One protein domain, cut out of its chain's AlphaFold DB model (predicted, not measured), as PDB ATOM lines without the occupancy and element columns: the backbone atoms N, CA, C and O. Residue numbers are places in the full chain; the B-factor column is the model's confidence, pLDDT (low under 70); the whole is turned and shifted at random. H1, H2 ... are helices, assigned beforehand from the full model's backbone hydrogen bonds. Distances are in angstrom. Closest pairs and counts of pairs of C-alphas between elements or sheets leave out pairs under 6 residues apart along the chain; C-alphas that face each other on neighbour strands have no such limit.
ATOM      1  N   TRP A   2     -33.123  -8.845  49.217       58.25
ATOM      2  CA  TRP A   2     -33.610  -8.128  48.022       58.25
ATOM      3  C   TRP A   2     -34.189  -6.741  48.360       58.25
ATOM      4  O   TRP A   2     -34.635  -6.022  47.473       58.25
ATOM      5  N   ASP A   3     -34.086  -6.347  49.629       59.00
ATOM      6  CA  ASP A   3     -34.696  -5.165  50.242       59.00
ATOM      7  C   ASP A   3     -33.774  -3.925  50.244       59.00
ATOM      8  O   ASP A   3     -33.821  -3.071  51.120       59.00
ATOM      9  N   ILE A   4     -32.848  -3.849  49.281       61.50
ATOM     10  CA  ILE A   4     -31.803  -2.802  49.220       61.50
ATOM     11  C   ILE A   4     -32.191  -1.684  48.230       61.50
ATOM     12  O   ILE A   4     -31.416  -0.770  47.963       61.50
ATOM     13  N   THR A   5     -33.381  -1.754  47.628       66.94
ATOM     14  CA  THR A   5     -33.799  -0.823  46.572       66.94
ATOM     15  C   THR A   5     -34.945   0.059  47.052       66.94
ATOM     16  O   THR A   5     -35.898  -0.444  47.633       66.94
ATOM     17  N   ASP A   6     -34.852   1.356  46.759       78.38
ATOM     18  CA  ASP A   6     -35.914   2.340  46.984       78.38
ATOM     19  C   ASP A   6     -37.244   1.891  46.345       78.38
ATOM     20  O   ASP A   6     -37.256   1.309  45.252       78.38
ATOM     21  N   GLU A   7     -38.363   2.155  47.017       77.25
ATOM     22  CA  GLU A   7     -39.683   1.638  46.648       77.25
ATOM     23  C   GLU A   7     -40.115   2.117  45.255       77.25
ATOM     24  O   GLU A   7     -40.619   1.325  44.454       77.25
ATOM     25  N   ASP A   8     -39.809   3.368  44.913       80.50
ATOM     26  CA  ASP A   8     -40.115   3.953  43.603       80.50
ATOM     27  C   ASP A   8     -39.348   3.267  42.460       80.50
ATOM     28  O   ASP A   8     -39.871   3.043  41.358       80.50
ATOM     29  N   ILE A   9     -38.100   2.871  42.727       82.25
ATOM     30  CA  ILE A   9     -37.274   2.121  41.775       82.25
ATOM     31  C   ILE A   9     -37.812   0.691  41.646       82.25
ATOM     32  O   ILE A   9     -37.869   0.157  40.536       82.25
ATOM     33  N   GLY A  10     -38.244   0.086  42.757       82.56
ATOM     34  CA  GLY A  10     -38.900  -1.221  42.780       82.56
ATOM     35  C   GLY A  10     -40.155  -1.254  41.907       82.56
ATOM     36  O   GLY A  10     -40.252  -2.097  41.017       82.56
ATOM     37  N   ILE A  11     -41.053  -0.278  42.074       84.06
ATOM     38  CA  ILE A  11     -42.291  -0.151  41.285       84.06
ATOM     39  C   ILE A  11     -41.983   0.039  39.797       84.06
ATOM     40  O   ILE A  11     -42.643  -0.539  38.931       84.06
ATOM     41  N   THR A  12     -40.972   0.848  39.472       86.12
ATOM     42  CA  THR A  12     -40.588   1.096  38.076       86.12
ATOM     43  C   THR A  12     -40.057  -0.176  37.409       86.12
ATOM     44  O   THR A  12     -40.433  -0.481  36.277       86.12
ATOM     45  N   ARG A  13     -39.235  -0.956  38.121       87.75
ATOM     46  CA  ARG A  13     -38.701  -2.238  37.633       87.75
ATOM     47  C   ARG A  13     -39.774  -3.318  37.531       87.75
ATOM     48  O   ARG A  13     -39.769  -4.076  36.570       87.75
ATOM     49  N   GLU A  14     -40.699  -3.375  38.484       87.31
ATOM     50  CA  GLU A  14     -41.841  -4.293  38.443       87.31
ATOM     51  C   GLU A  14     -42.694  -4.033  37.193       87.31
ATOM     52  O   GLU A  14     -42.923  -4.945  36.399       87.31
ATOM     53  N   LYS A  15     -43.025  -2.765  36.913       88.00
ATOM     54  CA  LYS A  15     -43.713  -2.379  35.669       88.00
ATOM     55  C   LYS A  15     -42.923  -2.757  34.418       88.00
ATOM     56  O   LYS A  15     -43.505  -3.184  33.424       88.00
ATOM     57  N   GLU A  16     -41.604  -2.605  34.440       90.88
ATOM     58  CA  GLU A  16     -40.744  -2.994  33.321       90.88
ATOM     59  C   GLU A  16     -40.786  -4.512  33.064       90.88
ATOM     60  O   GLU A  16     -40.872  -4.940  31.907       90.88
ATOM     61  N   LEU A  17     -40.774  -5.319  34.128       89.88
ATOM     62  CA  LEU A  17     -40.887  -6.777  34.062       89.88
ATOM     63  C   LEU A  17     -42.238  -7.209  33.483       89.88
ATOM     64  O   LEU A  17     -42.275  -8.089  32.618       89.88
ATOM     65  N   GLU A  18     -43.326  -6.558  33.897       90.38
ATOM     66  CA  GLU A  18     -44.683  -6.832  33.411       90.38
ATOM     67  C   GLU A  18     -44.911  -6.396  31.958       90.38
ATOM     68  O   GLU A  18     -45.693  -7.013  31.237       90.38
ATOM     69  N   GLN A  19     -44.240  -5.336  31.498       90.00
ATOM     70  CA  GLN A  19     -44.512  -4.732  30.190       90.00
ATOM     71  C   GLN A  19     -43.608  -5.233  29.061       90.00
ATOM     72  O   GLN A  19     -43.989  -5.116  27.890       90.00
ATOM     73  N   LYS A  20     -42.423  -5.775  29.361       90.69
ATOM     74  CA  LYS A  20     -41.470  -6.221  28.334       90.69
ATOM     75  C   LYS A  20     -41.736  -7.669  27.892       90.69
ATOM     76  O   LYS A  20     -41.637  -8.575  28.718       90.69
ATOM     77  N   PRO A  21     -41.986  -7.933  26.590       87.69
ATOM     78  CA  PRO A  21     -42.201  -9.285  26.052       87.69
ATOM     79  C   PRO A  21     -41.065 -10.277  26.319       87.69
ATOM     80  O   PRO A  21     -41.315 -11.472  26.424       87.69
ATOM     81  N   GLN A  22     -39.825  -9.795  26.414       90.06
ATOM     82  CA  GLN A  22     -38.654 -10.612  26.739       90.06
ATOM     83  C   GLN A  22     -38.540 -10.971  28.233       90.06
ATOM     84  O   GLN A  22     -37.672 -11.760  28.592       90.06
ATOM     85  N   LEU A  23     -39.386 -10.384  29.087       89.19
ATOM     86  CA  LEU A  23     -39.462 -10.640  30.527       89.19
ATOM     87  C   LEU A  23     -40.798 -11.336  30.847       89.19
ATOM     88  O   LEU A  23     -41.110 -12.365  30.247       89.19
ATOM     89  N   TRP A  24     -41.593 -10.825  31.790       91.31
ATOM     90  CA  TRP A  24     -42.768 -11.536  32.303       91.31
ATOM     91  C   TRP A  24     -44.028 -11.343  31.471       91.31
ATOM     92  O   TRP A  24     -44.932 -12.171  31.566       91.31
ATOM     93  N   LYS A  25     -44.078 -10.332  30.596       90.88
ATOM     94  CA  LYS A  25     -45.266 -10.035  29.784       90.88
ATOM     95  C   LYS A  25     -45.832 -11.253  29.054       90.88
ATOM     96  O   LYS A  25     -47.027 -11.492  29.118       90.88
ATOM     97  N   ARG A  26     -44.982 -12.074  28.421       90.25
ATOM     98  CA  ARG A  26     -45.446 -13.287  27.724       90.25
ATOM     99  C   ARG A  26     -46.144 -14.272  28.658       90.25
ATOM    100  O   ARG A  26     -47.123 -14.880  28.252       90.25
ATOM    101  N   MET A  27     -45.653 -14.436  29.885       88.62
ATOM    102  CA  MET A  27     -46.275 -15.326  30.869       88.62
ATOM    103  C   MET A  27     -47.602 -14.748  31.367       88.62
ATOM    104  O   MET A  27     -48.570 -15.494  31.517       88.62
ATOM    105  N   ILE A  28     -47.664 -13.429  31.565       90.62
ATOM    106  CA  ILE A  28     -48.879 -12.712  31.974       90.62
ATOM    107  C   ILE A  28     -49.959 -12.815  30.893       90.62
ATOM    108  O   ILE A  28     -51.087 -13.198  31.194       90.62
ATOM    109  N   ASP A  29     -49.598 -12.591  29.627       90.62
ATOM    110  CA  ASP A  29     -50.502 -12.719  28.476       90.62
ATOM    111  C   ASP A  29     -51.091 -14.145  28.353       90.62
ATOM    112  O   ASP A  29     -52.184 -14.319  27.819       90.62
ATOM    113  N   HIS A  30     -50.399 -15.165  28.879       88.00
ATOM    114  CA  HIS A  30     -50.852 -16.566  28.913       88.00
ATOM    115  C   HIS A  30     -51.481 -16.976  30.260       88.00
ATOM    116  O   HIS A  30     -51.650 -18.166  30.528       88.00
ATOM    117  N   GLY A  31     -51.853 -16.009  31.105       84.38
ATOM    118  CA  GLY A  31     -52.638 -16.240  32.321       84.38
ATOM    119  C   GLY A  31     -51.833 -16.374  33.615       84.38
ATOM    120  O   GLY A  31     -52.384 -16.815  34.623       84.38
ATOM    121  N   SER A  32     -50.549 -16.006  33.621       87.44
ATOM    122  CA  SER A  32     -49.781 -15.893  34.871       87.44
ATOM    123  C   SER A  32     -50.134 -14.601  35.609       87.44
ATOM    124  O   SER A  32     -50.284 -13.551  34.991       87.44
ATOM    125  N   CYS A  33     -50.213 -14.652  36.938       86.94
ATOM    126  CA  CYS A  33     -50.434 -13.472  37.777       86.94
ATOM    127  C   CYS A  33     -49.163 -13.106  38.549       86.94
ATOM    128  O   CYS A  33     -48.432 -13.988  39.002       86.94
ATOM    129  N   VAL A  34     -48.917 -11.807  38.710       89.00
ATOM    130  CA  VAL A  34     -47.778 -11.267  39.464       89.00
ATOM    131  C   VAL A  34     -48.257 -10.837  40.849       89.00
ATOM    132  O   VAL A  34     -49.304 -10.208  40.985       89.00
ATOM    133  N   PHE A  35     -47.494 -11.197  41.883       87.69
ATOM    134  CA  PHE A  35     -47.761 -10.816  43.266       87.69
ATOM    135  C   PHE A  35     -46.477 -10.314  43.919       87.69
ATOM    136  O   PHE A  35     -45.463 -11.014  43.924       87.69
ATOM    137  N   ARG A  36     -46.538  -9.127  44.524       85.25
ATOM    138  CA  ARG A  36     -45.450  -8.590  45.342       85.25
ATOM    139  C   ARG A  36     -45.502  -9.184  46.752       85.25
ATOM    140  O   ARG A  36     -46.557  -9.193  47.388       85.25
ATOM    141  N   HIS A  37     -44.357  -9.658  47.239       84.12
ATOM    142  CA  HIS A  37     -44.185 -10.138  48.610       84.12
ATOM    143  C   HIS A  37     -43.287  -9.170  49.387       84.12
ATOM    144  O   HIS A  37     -42.173  -8.889  48.959       84.12
ATOM    145  N   ASP A  38     -43.793  -8.665  50.510       81.38
ATOM    146  CA  ASP A  38     -43.166  -7.654  51.376       81.38
ATOM    147  C   ASP A  38     -42.587  -8.262  52.669       81.38
ATOM    148  O   ASP A  38     -42.560  -7.603  53.704       81.38
ATOM    149  N   GLU A  39     -42.228  -9.553  52.650       72.81
ATOM    150  CA  GLU A  39     -41.827 -10.358  53.827       72.81
ATOM    151  C   GLU A  39     -42.906 -10.451  54.935       72.81
ATOM    152  O   GLU A  39     -42.751 -11.154  55.937       72.81
ATOM    153  N   GLY A  40     -44.060  -9.808  54.731       85.75
ATOM    154  CA  GLY A  40     -45.193  -9.789  55.634       85.75
ATOM    155  C   GLY A  40     -46.116 -10.997  55.476       85.75
ATOM    156  O   GLY A  40     -46.342 -11.541  54.393       85.75
ATOM    157  N   LYS A  41     -46.754 -11.385  56.586       88.56
ATOM    158  CA  LYS A  41     -47.735 -12.485  56.618       88.56
ATOM    159  C   LYS A  41     -48.914 -12.244  55.667       88.56
ATOM    160  O   LYS A  41     -49.439 -13.191  55.089       88.56
ATOM    161  N   ALA A  42     -49.338 -10.990  55.511       87.88
ATOM    162  CA  ALA A  42     -50.490 -10.641  54.685       87.88
ATOM    163  C   ALA A  42     -50.234 -10.868  53.185       87.88
ATOM    164  O   ALA A  42     -51.096 -11.418  52.502       87.88
ATOM    165  N   SER A  43     -49.063 -10.488  52.667       87.38
ATOM    166  CA  SER A  43     -48.711 -10.728  51.261       87.38
ATOM    167  C   SER A  43     -48.451 -12.213  50.987       87.38
ATOM    168  O   SER A  43     -48.899 -12.724  49.962       87.38
ATOM    169  N   ALA A  44     -47.840 -12.939  51.932       88.00
ATOM    170  CA  ALA A  44     -47.661 -14.388  51.827       88.00
ATOM    171  C   ALA A  44     -49.004 -15.136  51.740       88.00
ATOM    172  O   ALA A  44     -49.178 -15.999  50.881       88.00
ATOM    173  N   LEU A  45     -49.974 -14.779  52.593       90.94
ATOM    174  CA  LEU A  45     -51.302 -15.403  52.576       90.94
ATOM    175  C   LEU A  45     -52.048 -15.145  51.264       90.94
ATOM    176  O   LEU A  45     -52.646 -16.074  50.736       90.94
ATOM    177  N   LYS A  46     -51.942 -13.941  50.682       88.25
ATOM    178  CA  LYS A  46     -52.548 -13.640  49.372       88.25
ATOM    179  C   LYS A  46     -52.047 -14.570  48.263       88.25
ATOM    180  O   LYS A  46     -52.839 -15.012  47.436       88.25
ATOM    181  N   ILE A  47     -50.750 -14.879  48.252       89.38
ATOM    182  CA  ILE A  47     -50.159 -15.801  47.270       89.38
ATOM    183  C   ILE A  47     -50.681 -17.224  47.499       89.38
ATOM    184  O   ILE A  47     -51.060 -17.907  46.549       89.38
ATOM    185  N   ILE A  48     -50.735 -17.670  48.758       88.25
ATOM    186  CA  ILE A  48     -51.239 -19.005  49.113       88.25
ATOM    187  C   ILE A  48     -52.716 -19.152  48.729       88.25
ATOM    188  O   ILE A  48     -53.075 -20.145  48.099       88.25
ATOM    189  N   ASP A  49     -53.555 -18.165  49.044       88.81
ATOM    190  CA  ASP A  49     -54.982 -18.181  48.710       88.81
ATOM    191  C   ASP A  49     -55.200 -18.282  47.197       88.81
ATOM    192  O   ASP A  49     -56.008 -19.093  46.741       88.81
ATOM    193  N   TYR A  50     -54.427 -17.531  46.406       87.50
ATOM    194  CA  TYR A  50     -54.457 -17.620  44.947       87.50
ATOM    195  C   TYR A  50     -54.107 -19.032  44.443       87.50
ATOM    196  O   TYR A  50     -54.823 -19.597  43.614       87.50
ATOM    197  N   LEU A  51     -53.049 -19.649  44.981       85.19
ATOM    198  CA  LEU A  51     -52.634 -21.003  44.592       85.19
ATOM    199  C   LEU A  51     -53.658 -22.074  44.986       85.19
ATOM    200  O   LEU A  51     -53.889 -23.021  44.232       85.19
ATOM    201  N   VAL A  52     -54.288 -21.935  46.154       84.56
ATOM    202  CA  VAL A  52     -55.333 -22.860  46.609       84.56
ATOM    203  C   VAL A  52     -56.576 -22.744  45.728       84.56
ATOM    204  O   VAL A  52     -57.141 -23.768  45.347       84.56
ATOM    205  N   GLN A  53     -56.961 -21.527  45.337       82.38
ATOM    206  CA  GLN A  53     -58.082 -21.285  44.419       82.38
ATOM    207  C   GLN A  53     -57.803 -21.779  42.993       82.38
ATOM    208  O   GLN A  53     -58.730 -22.159  42.279       82.38
ATOM    209  N   MET A  54     -56.533 -21.832  42.576       75.00
ATOM    210  CA  MET A  54     -56.137 -22.375  41.274       75.00
ATOM    211  C   MET A  54     -56.272 -23.897  41.154       75.00
ATOM    212  O   MET A  54     -56.190 -24.410  40.033       75.00
ATOM    213  N   LYS A  55     -56.495 -24.643  42.250       69.38
ATOM    214  CA  LYS A  55     -56.773 -26.084  42.162       69.38
ATOM    215  C   LYS A  55     -58.069 -26.318  41.389       69.38
ATOM    216  O   LYS A  55     -59.161 -26.311  41.947       69.38
ATOM    217  N   ARG A  56     -57.934 -26.612  40.099       67.56
ATOM    218  CA  ARG A  56     -58.997 -27.252  39.330       67.56
ATOM    219  C   ARG A  56     -58.969 -28.739  39.671       67.56
ATOM    220  O   ARG A  56     -57.944 -29.375  39.417       67.56
TER     221      ARG A  56
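This is residues 2 to 56 of the 192 residues of an uncharacterized protein of Alternaria alternata (UniProt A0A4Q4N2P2). The model is a flat, open zigzag of three limbs: the long helix H1, an extended stretch running back through the middle, and the long helix H3 slanting away on the far side. The short helix H2 makes the corner between H1 and the returning stretch, and the two long helices do not pack on each other. The printed part has 55 residues, with three named helices in the order H1, H2, H3 and no named strand, and its class is all helix. It is loose, with a radius of gyration of the C-alphas of 13.0 A, and the C-alphas span 35 by 29 by 13 A.

After residues 2 to 6 comes H1, residues 7 to 19. A tight link of 5 residues joins it to H2, residues 25 to 29. H1 and H2 touch only at the corner by their link, H1 with residues 17 to 19 alone, and their closest C-alphas, those of Glu 18 and Lys 25, are 4.9 A apart. Their centres are 15.2 A apart. A long link of 11 residues leads on to H3, residues 41 to 53. H3 touches no helix: H2 and H3 are apart, and H1 and H3 are apart. In the backbones of H1, H2 and H3 every O i to N i+4 pair is within hydrogen-bond range.

H1 begins at Glu 7, with its C-alpha at (-39.683, 1.638, 46.648), and ends at Gln 19, with its C-alpha at (-44.512, -4.732, 30.190), 18.3 A from first to last C-alpha. H2 runs from Lys 25 to Asp 29 and measures 6.0 A in the same way. In the long link, the C-alpha of Val 34 stands at (-47.778, -11.267, 39.464). H3 runs from Lys 41 to Gln 53, again 18.3 A, and its last C-alpha is at (-58.082, -21.285, 44.419).

The two C-alphas farthest apart, those of Asp 6 and Arg 56, are 38.3 A from each other. Residues 4 to 10, of which 7 to 10 belong to H1, stand free, and so do residues 51 to 56, of which 51 to 53 belong to H3. Without these stretches the body has 42 residues and spans 31 by 24 by 12 A. The printed part has no cut, and the link from H2 to H3 is long. The mean pLDDT of the printed part is 84.0; residues 2 to 5 and 55 to 56 are under 70.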